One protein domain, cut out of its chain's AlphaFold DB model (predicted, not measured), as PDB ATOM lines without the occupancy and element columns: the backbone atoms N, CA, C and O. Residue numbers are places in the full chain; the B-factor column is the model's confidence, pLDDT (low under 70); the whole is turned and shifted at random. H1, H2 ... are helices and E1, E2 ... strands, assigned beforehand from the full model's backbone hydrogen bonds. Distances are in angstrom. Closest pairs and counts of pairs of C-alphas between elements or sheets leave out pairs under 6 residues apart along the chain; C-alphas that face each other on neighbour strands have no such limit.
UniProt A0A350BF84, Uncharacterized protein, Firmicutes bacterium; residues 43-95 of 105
ATOM      1  N   ILE A  43     219.917 212.656 289.258       85.62
ATOM      2  CA  ILE A  43     218.852 213.167 290.114       85.62
ATOM      3  C   ILE A  43     218.102 211.975 290.722       85.62
ATOM      4  O   ILE A  43     217.801 210.988 290.044       85.62
ATOM      5  N   PHE A  44     217.817 212.068 292.024       84.38
ATOM      6  CA  PHE A  44     217.047 211.057 292.748       84.38
ATOM      7  C   PHE A  44     215.676 210.820 292.100       84.38
ATOM      8  O   PHE A  44     215.128 211.689 291.429       84.38
ATOM      9  N   GLY A  45     215.120 209.628 292.317       88.31
ATOM     10  CA  GLY A  45     213.786 209.298 291.825       88.31
ATOM     11  C   GLY A  45     212.701 210.218 292.391       88.31
ATOM     12  O   GLY A  45     212.841 210.746 293.494       88.31
ATOM     13  N   ASP A  46     211.617 210.348 291.629       82.88
ATOM     14  CA  ASP A  46     210.413 211.120 291.946       82.88
ATOM     15  C   ASP A  46     210.611 212.650 291.962       82.88
ATOM     16  O   ASP A  46     209.904 213.368 292.673       82.88
ATOM     17  N   VAL A  47     211.534 213.175 291.148       84.00
ATOM     18  CA  VAL A  47     211.710 214.627 290.954       84.00
ATOM     19  C   VAL A  47     211.004 215.076 289.679       84.00
ATOM     20  O   VAL A  47     211.366 214.657 288.583       84.00
ATOM     21  N   TRP A  48     210.022 215.968 289.827       86.12
ATOM     22  CA  TRP A  48     209.163 216.441 288.740       86.12
ATOM     23  C   TRP A  48     209.092 217.971 288.695       86.12
ATOM     24  O   TRP A  48     209.044 218.618 289.743       86.12
ATOM     25  N   VAL A  49     209.017 218.543 287.490       83.31
ATOM     26  CA  VAL A  49     208.785 219.981 287.250       83.31
ATOM     27  C   VAL A  49     207.750 220.145 286.144       83.31
ATOM     28  O   VAL A  49     208.014 219.709 285.033       83.31
ATOM     29  N   GLU A  50     206.601 220.770 286.432       75.06
ATOM     30  CA  GLU A  50     205.543 221.072 285.440       75.06
ATOM     31  C   GLU A  50     205.273 219.898 284.468       75.06
ATOM     32  O   GLU A  50     205.268 220.059 283.252       75.06
ATOM     33  N   GLU A  51     205.092 218.694 285.032       80.50
ATOM     34  CA  GLU A  51     204.858 217.411 284.329       80.50
ATOM     35  C   GLU A  51     206.082 216.740 283.673       80.50
ATOM     36  O   GLU A  51     205.970 215.631 283.148       80.50
ATOM     37  N   ILE A  52     207.270 217.333 283.770       83.56
ATOM     38  CA  ILE A  52     208.530 216.740 283.309       83.56
ATOM     39  C   ILE A  52     209.147 215.914 284.432       83.56
ATOM     40  O   ILE A  52     209.503 216.452 285.482       83.56
ATOM     41  N   ASP A  53     209.314 214.619 284.183       90.38
ATOM     42  CA  ASP A  53     210.100 213.734 285.040       90.38
ATOM     43  C   ASP A  53     211.595 214.001 284.828       90.38
ATOM     44  O   ASP A  53     212.112 213.820 283.723       90.38
ATOM     45  N   LEU A  54     212.286 214.440 285.880       90.31
ATOM     46  CA  LEU A  54     213.736 214.653 285.890       90.31
ATOM     47  C   LEU A  54     214.481 213.490 286.561       90.31
ATOM     48  O   LEU A  54     215.705 213.535 286.703       90.31
ATOM     49  N   SER A  55     213.766 212.450 286.993       89.31
ATOM     50  CA  SER A  55     214.344 211.288 287.668       89.31
ATOM     51  C   SER A  55     215.377 210.591 286.791       89.31
ATOM     52  O   SER A  55     215.190 210.435 285.583       89.31
ATOM     53  N   SER A  56     216.474 210.137 287.404       88.56
ATOM     54  CA  SER A  56     217.566 209.427 286.719       88.56
ATOM     55  C   SER A  56     218.257 210.224 285.604       88.56
ATOM     56  O   SER A  56     219.105 209.681 284.898       88.56
ATOM     57  N   MET A  57     217.938 211.512 285.447       88.75
ATOM     58  CA  MET A  57     218.676 212.407 284.565       88.75
ATOM     59  C   MET A  57     219.919 212.917 285.282       88.75
ATOM     60  O   MET A  57     219.899 213.201 286.482       88.75
ATOM     61  N   THR A  58     221.009 213.088 284.544       88.31
ATOM     62  CA  THR A  58     222.115 213.921 285.019       88.31
ATOM     63  C   THR A  58     221.674 215.383 285.076       88.31
ATOM     64  O   THR A  58     220.704 215.787 284.427       88.31
ATOM     65  N   ARG A  59     222.418 216.216 285.810       84.00
ATOM     66  CA  ARG A  59     222.163 217.663 285.850       84.00
ATOM     67  C   ARG A  59     222.089 218.269 284.445       84.00
ATOM     68  O   ARG A  59     221.163 219.022 284.166       84.00
ATOM     69  N   SER A  60     223.037 217.925 283.574       82.94
ATOM     70  CA  SER A  60     223.069 218.415 282.189       82.94
ATOM     71  C   SER A  60     221.843 217.985 281.376       82.94
ATOM     72  O   SER A  60     221.272 218.794 280.651       82.94
ATOM     73  N   GLN A  61     221.392 216.737 281.530       85.44
ATOM     74  CA  GLN A  61     220.195 216.228 280.852       85.44
ATOM     75  C   GLN A  61     218.914 216.912 281.339       85.44
ATOM     76  O   GLN A  61     218.063 217.270 280.526       85.44
ATOM     77  N   ALA A  62     218.791 217.118 282.651       87.94
ATOM     78  CA  ALA A  62     217.662 217.828 283.238       87.94
ATOM     79  C   ALA A  62     217.629 219.293 282.786       87.94
ATOM     80  O   ALA A  62     216.573 219.804 282.425       87.94
ATOM     81  N   GLU A  63     218.786 219.956 282.738       86.12
ATOM     82  CA  GLU A  63     218.899 221.325 282.237       86.12
ATOM     83  C   GLU A  63     218.460 221.425 280.773       86.12
ATOM     84  O   GLU A  63     217.661 222.296 280.434       86.12
ATOM     85  N   GLU A  64     218.907 220.511 279.909       87.31
ATOM     86  CA  GLU A  64     218.481 220.484 278.508       87.31
ATOM     87  C   GLU A  64     216.974 220.206 278.362       87.31
ATOM     88  O   GLU A  64     216.298 220.837 277.547       87.31
ATOM     89  N   ALA A  65     216.427 219.283 279.162       85.94
ATOM     90  CA  ALA A  65     215.000 218.971 279.163       85.94
ATOM     91  C   ALA A  65     214.150 220.187 279.564       85.94
ATOM     92  O   ALA A  65     213.158 220.489 278.899       85.94
ATOM     93  N   LEU A  66     214.575 220.918 280.598       86.88
ATOM     94  CA  LEU A  66     213.906 222.132 281.062       86.88
ATOM     95  C   LEU A  66     214.003 223.270 280.042       86.88
ATOM     96  O   LEU A  66     213.003 223.936 279.790       86.88
ATOM     97  N   HIS A  67     215.162 223.470 279.408       85.12
ATOM     98  CA  HIS A  67     215.301 224.469 278.345       85.12
ATOM     99  C   HIS A  67     214.355 224.184 277.180       85.12
ATOM    100  O   HIS A  67     213.665 225.085 276.713       85.12
ATOM    101  N   ARG A  68     214.258 222.919 276.755       85.06
ATOM    102  CA  ARG A  68     213.345 222.519 275.680       85.06
ATOM    103  C   ARG A  68     211.884 222.793 276.030       85.06
ATOM    104  O   ARG A  68     211.129 223.241 275.174       85.06
ATOM    105  N   TYR A  69     211.493 222.534 277.274       83.94
ATOM    106  CA  TYR A  69     210.150 222.852 277.747       83.94
ATOM    107  C   TYR A  69     209.882 224.356 277.753       83.94
ATOM    108  O   TYR A  69     208.834 224.795 277.290       83.94
ATOM    109  N   ILE A  70     210.838 225.156 278.230       79.81
ATOM    110  CA  ILE A  70     210.724 226.616 278.210       79.81
ATOM    111  C   ILE A  70     210.555 227.112 276.770       79.81
ATOM    112  O   ILE A  70     209.658 227.912 276.515       79.81
ATOM    113  N   ASP A  71     211.351 226.606 275.827       80.81
ATOM    114  CA  ASP A  71     211.227 226.951 274.409       80.81
ATOM    115  C   ASP A  71     209.844 226.588 273.853       80.81
ATOM    116  O   ASP A  71     209.243 227.377 273.122       80.81
ATOM    117  N   GLU A  72     209.309 225.419 274.215       79.00
ATOM    118  CA  GLU A  72     207.971 224.989 273.810       79.00
ATOM    119  C   GLU A  72     206.885 225.910 274.374       79.00
ATOM    120  O   GLU A  72     206.034 226.380 273.619       79.00
ATOM    121  N   VAL A  73     206.939 226.220 275.670       75.19
ATOM    122  CA  VAL A  73     205.967 227.091 276.347       75.19
ATOM    123  C   VAL A  73     206.026 228.520 275.808       75.19
ATOM    124  O   VAL A  73     204.984 229.115 275.545       75.19
ATOM    125  N   ILE A  74     207.223 229.076 275.599       71.56
ATOM    126  CA  ILE A  74     207.394 230.423 275.034       71.56
ATOM    127  C   ILE A  74     206.892 230.476 273.589       71.56
ATOM    128  O   ILE A  74     206.330 231.485 273.173       71.56
ATOM    129  N   SER A  75     207.051 229.389 272.831       71.62
ATOM    130  CA  SER A  75     206.594 229.312 271.440       71.62
ATOM    131  C   SER A  75     205.072 229.176 271.298       71.62
ATOM    132  O   SER A  75     204.558 229.227 270.175       71.62
ATOM    133  N   GLN A  76     204.324 228.986 272.391       73.50
ATOM    134  CA  GLN A  76     202.867 228.909 272.328       73.50
ATOM    135  C   GLN A  76     202.259 230.296 272.096       73.50
ATOM    136  O   GLN A  76     202.335 231.195 272.931       73.50
ATOM    137  N   GLN A  77     201.601 230.456 270.946       76.75
ATOM    138  CA  GLN A  77     200.853 231.669 270.629       76.75
ATOM    139  C   GLN A  77     199.665 231.844 271.574       76.75
ATOM    140  O   GLN A  77     198.886 230.915 271.809       76.75
ATOM    141  N   ILE A  78     199.473 233.070 272.049       81.69
ATOM    142  CA  ILE A  78     198.321 233.448 272.860       81.69
ATOM    143  C   ILE A  78     197.211 233.904 271.919       81.69
ATOM    144  O   ILE A  78     197.405 234.788 271.088       81.69
ATOM    145  N   VAL A  79     196.021 233.324 272.065       85.12
ATOM    146  CA  VAL A  79     194.833 233.790 271.341       85.12
ATOM    147  C   VAL A  79     194.056 234.747 272.235       85.12
ATOM    148  O   VAL A  79     193.428 234.332 273.209       85.12
ATOM    149  N   LEU A  80     194.081 236.034 271.895       81.50
ATOM    150  CA  LEU A  80     193.210 237.035 272.503       81.50
ATOM    151  C   LEU A  80     191.888 237.047 271.735       81.50
ATOM    152  O   LEU A  80     191.892 237.296 270.534       81.50
ATOM    153  N   ALA A  81     190.766 236.806 272.410       87.69
ATOM    154  CA  ALA A  81     189.439 236.876 271.803       87.69
ATOM    155  C   ALA A  81     188.590 237.970 272.463       87.69
ATOM    156  O   ALA A  81     188.533 238.064 273.691       87.69
ATOM    157  N   PHE A  82     187.909 238.781 271.651       86.50
ATOM    158  CA  PHE A  82     186.953 239.790 272.107       86.50
ATOM    159  C   PHE A  82     185.729 239.817 271.185       86.50
ATOM    160  O   PHE A  82     185.808 240.237 270.032       86.50
ATOM    161  N   GLY A  83     184.579 239.375 271.701       91.81
ATOM    162  CA  GLY A  83     183.376 239.202 270.882       91.81
ATOM    163  C   GLY A  83     183.590 238.129 269.812       91.81
ATOM    164  O   GLY A  83     183.925 236.996 270.152       91.81
ATOM    165  N   ASP A  84     183.421 238.505 268.542       92.69
ATOM    166  CA  ASP A  84     183.623 237.630 267.375       92.69
ATOM    167  C   ASP A  84     185.029 237.767 266.753       92.69
ATOM    168  O   ASP A  84     185.327 237.147 265.731       92.69
ATOM    169  N   GLU A  85     185.898 238.589 267.346       90.00
ATOM    170  CA  GLU A  85     187.252 238.844 266.853       90.00
ATOM    171  C   GLU A  85     188.291 238.076 267.677       90.00
ATOM    172  O   GLU A  85     188.179 237.960 268.901       90.00
ATOM    173  N   ALA A  86     189.313 237.549 266.996       89.38
ATOM    174  CA  ALA A  86     190.432 236.852 267.616       89.38
ATOM    175  C   ALA A  86     191.763 237.285 266.992       89.38
ATOM    176  O   ALA A  86     191.887 237.379 265.768       89.38
ATOM    177  N   TRP A  87     192.766 237.495 267.840       87.94
ATOM    178  CA  TRP A  87     194.131 237.838 267.458       87.94
ATOM    179  C   TRP A  87     195.093 236.799 268.015       87.94
ATOM    180  O   TRP A  87     195.025 236.452 269.193       87.94
ATOM    181  N   GLN A  88     195.999 236.323 267.166       85.88
ATOM    182  CA  GLN A  88     197.160 235.556 267.598       85.88
ATOM    183  C   GLN A  88     198.253 236.542 267.988       85.88
ATOM    184  O   GLN A  88     198.612 237.413 267.195       85.88
ATOM    185  N   LEU A  89     198.736 236.419 269.214       81.50
ATOM    186  CA  LEU A  89     199.776 237.258 269.779       81.50
ATOM    187  C   LEU A  89     200.947 236.370 270.175       81.50
ATOM    188  O   LEU A  89     200.759 235.322 270.802       81.50
ATOM    189  N   ASP A  90     202.150 236.808 269.826       77.88
ATOM    190  CA  ASP A  90     203.348 236.286 270.461       77.88
ATOM    191  C   ASP A  90     203.406 236.845 271.898       77.88
ATOM    192  O   ASP A  90     203.179 238.048 272.093       77.88
ATOM    193  N   PRO A  91     203.677 236.022 272.928       74.94
ATOM    194  CA  PRO A  91     203.896 236.515 274.287       74.94
ATOM    195  C   PRO A  91     204.898 237.683 274.362       74.94
ATOM    196  O   PRO A  91     204.705 238.611 275.157       74.94
ATOM    197  N   ALA A  92     205.921 237.694 273.501       74.81
ATOM    198  CA  ALA A  92     206.909 238.766 273.434       74.81
ATOM    199  C   ALA A  92     206.311 240.107 272.965       74.81
ATOM    200  O   ALA A  92     206.712 241.162 273.465       74.81
ATOM    201  N   ASP A  93     205.314 240.082 272.073       75.12
ATOM    202  CA  ASP A  93     204.677 241.287 271.517       75.12
ATOM    203  C   ASP A  93     203.872 242.069 272.567       75.12
ATOM    204  O   ASP A  93     203.666 243.277 272.435       75.12
ATOM    205  N   ILE A  94     203.436 241.393 273.634       74.81
ATOM    206  CA  ILE A  94     202.675 241.985 274.744       74.81
ATOM    207  C   ILE A  94     203.518 242.200 276.007       74.81
ATOM    208  O   ILE A  94     202.978 242.536 277.063       74.81
ATOM    209  N   GLY A  95     204.839 242.026 275.910       68.56
ATOM    210  CA  GLY A  95     205.758 242.183 277.038       68.56
ATOM    211  C   GLY A  95     205.591 241.112 278.118       68.56
ATOM    212  O   GLY A  95     205.993 241.337 279.264       68.56
TER     213      GLY A  95
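Overview. This is residues 43 to 95 of the 105 residues of an uncharacterized protein of Firmicutes bacterium (UniProt A0A350BF84). One long helix, H1, is the shaft of a thin rod; from its last end a two-stranded hairpin, E1 and E2, carries the line onward, with residues 81 to 86 sticking out at the tip. A looped stretch, residues 43 to 58, folds back on itself by the first end of H1, and the short helix H2 sits near the joint between H1 and the hairpin. The printed part has 53 residues with two named helices and two named strands, in the order H1, E1, E2, H2; the sheet, E1 - E2, is antiparallel and the class is mixed, helices and strands. The whole is extended, with a radius of gyration of the C-alphas of 16.3 A and spans of 49 by 18 by 13 A.

Arrangement. Residues 48 to 49 pair with residues 52 to 53, antiparallel. In H1, residues 59 to 74, every O i to N i+4 pair is within hydrogen-bond range. E1, residues 78 to 82, and E2, residues 85 to 89, form a hairpin, antiparallel at 158 degrees; N 80 and O 87 are 2.9 A apart and N 87 and O 80 2.8 A, within hydrogen-bond range. H1 and E2 are apart. H2, residues 91 to 94, is too short for an O i to N i+4 pair; its one O i to N i+3 pair is within range. H1 and H2 are close but not clearly touching, the closest C-alphas, of Ile 74 and Pro 91, being 7.1 A apart.

Along the chain. H1 begins at C-alpha 59 (222.163, 217.663, 285.850) and measures 22.3 A. E1 and E2 each measure 13.0 A. H2 measures 5.6 A and ends at C-alpha 94 (202.675, 241.985, 274.744).

Size, cuts and confidence. The C-alphas of Phe 44 and Asp 84, the two farthest apart, are 49.7 A apart. The printed part has no cut. The links H1 to E1, E1 to E2 and E2 to H2 are tight. The mean pLDDT of the printed part is 83.1, and residue 95 is under 70.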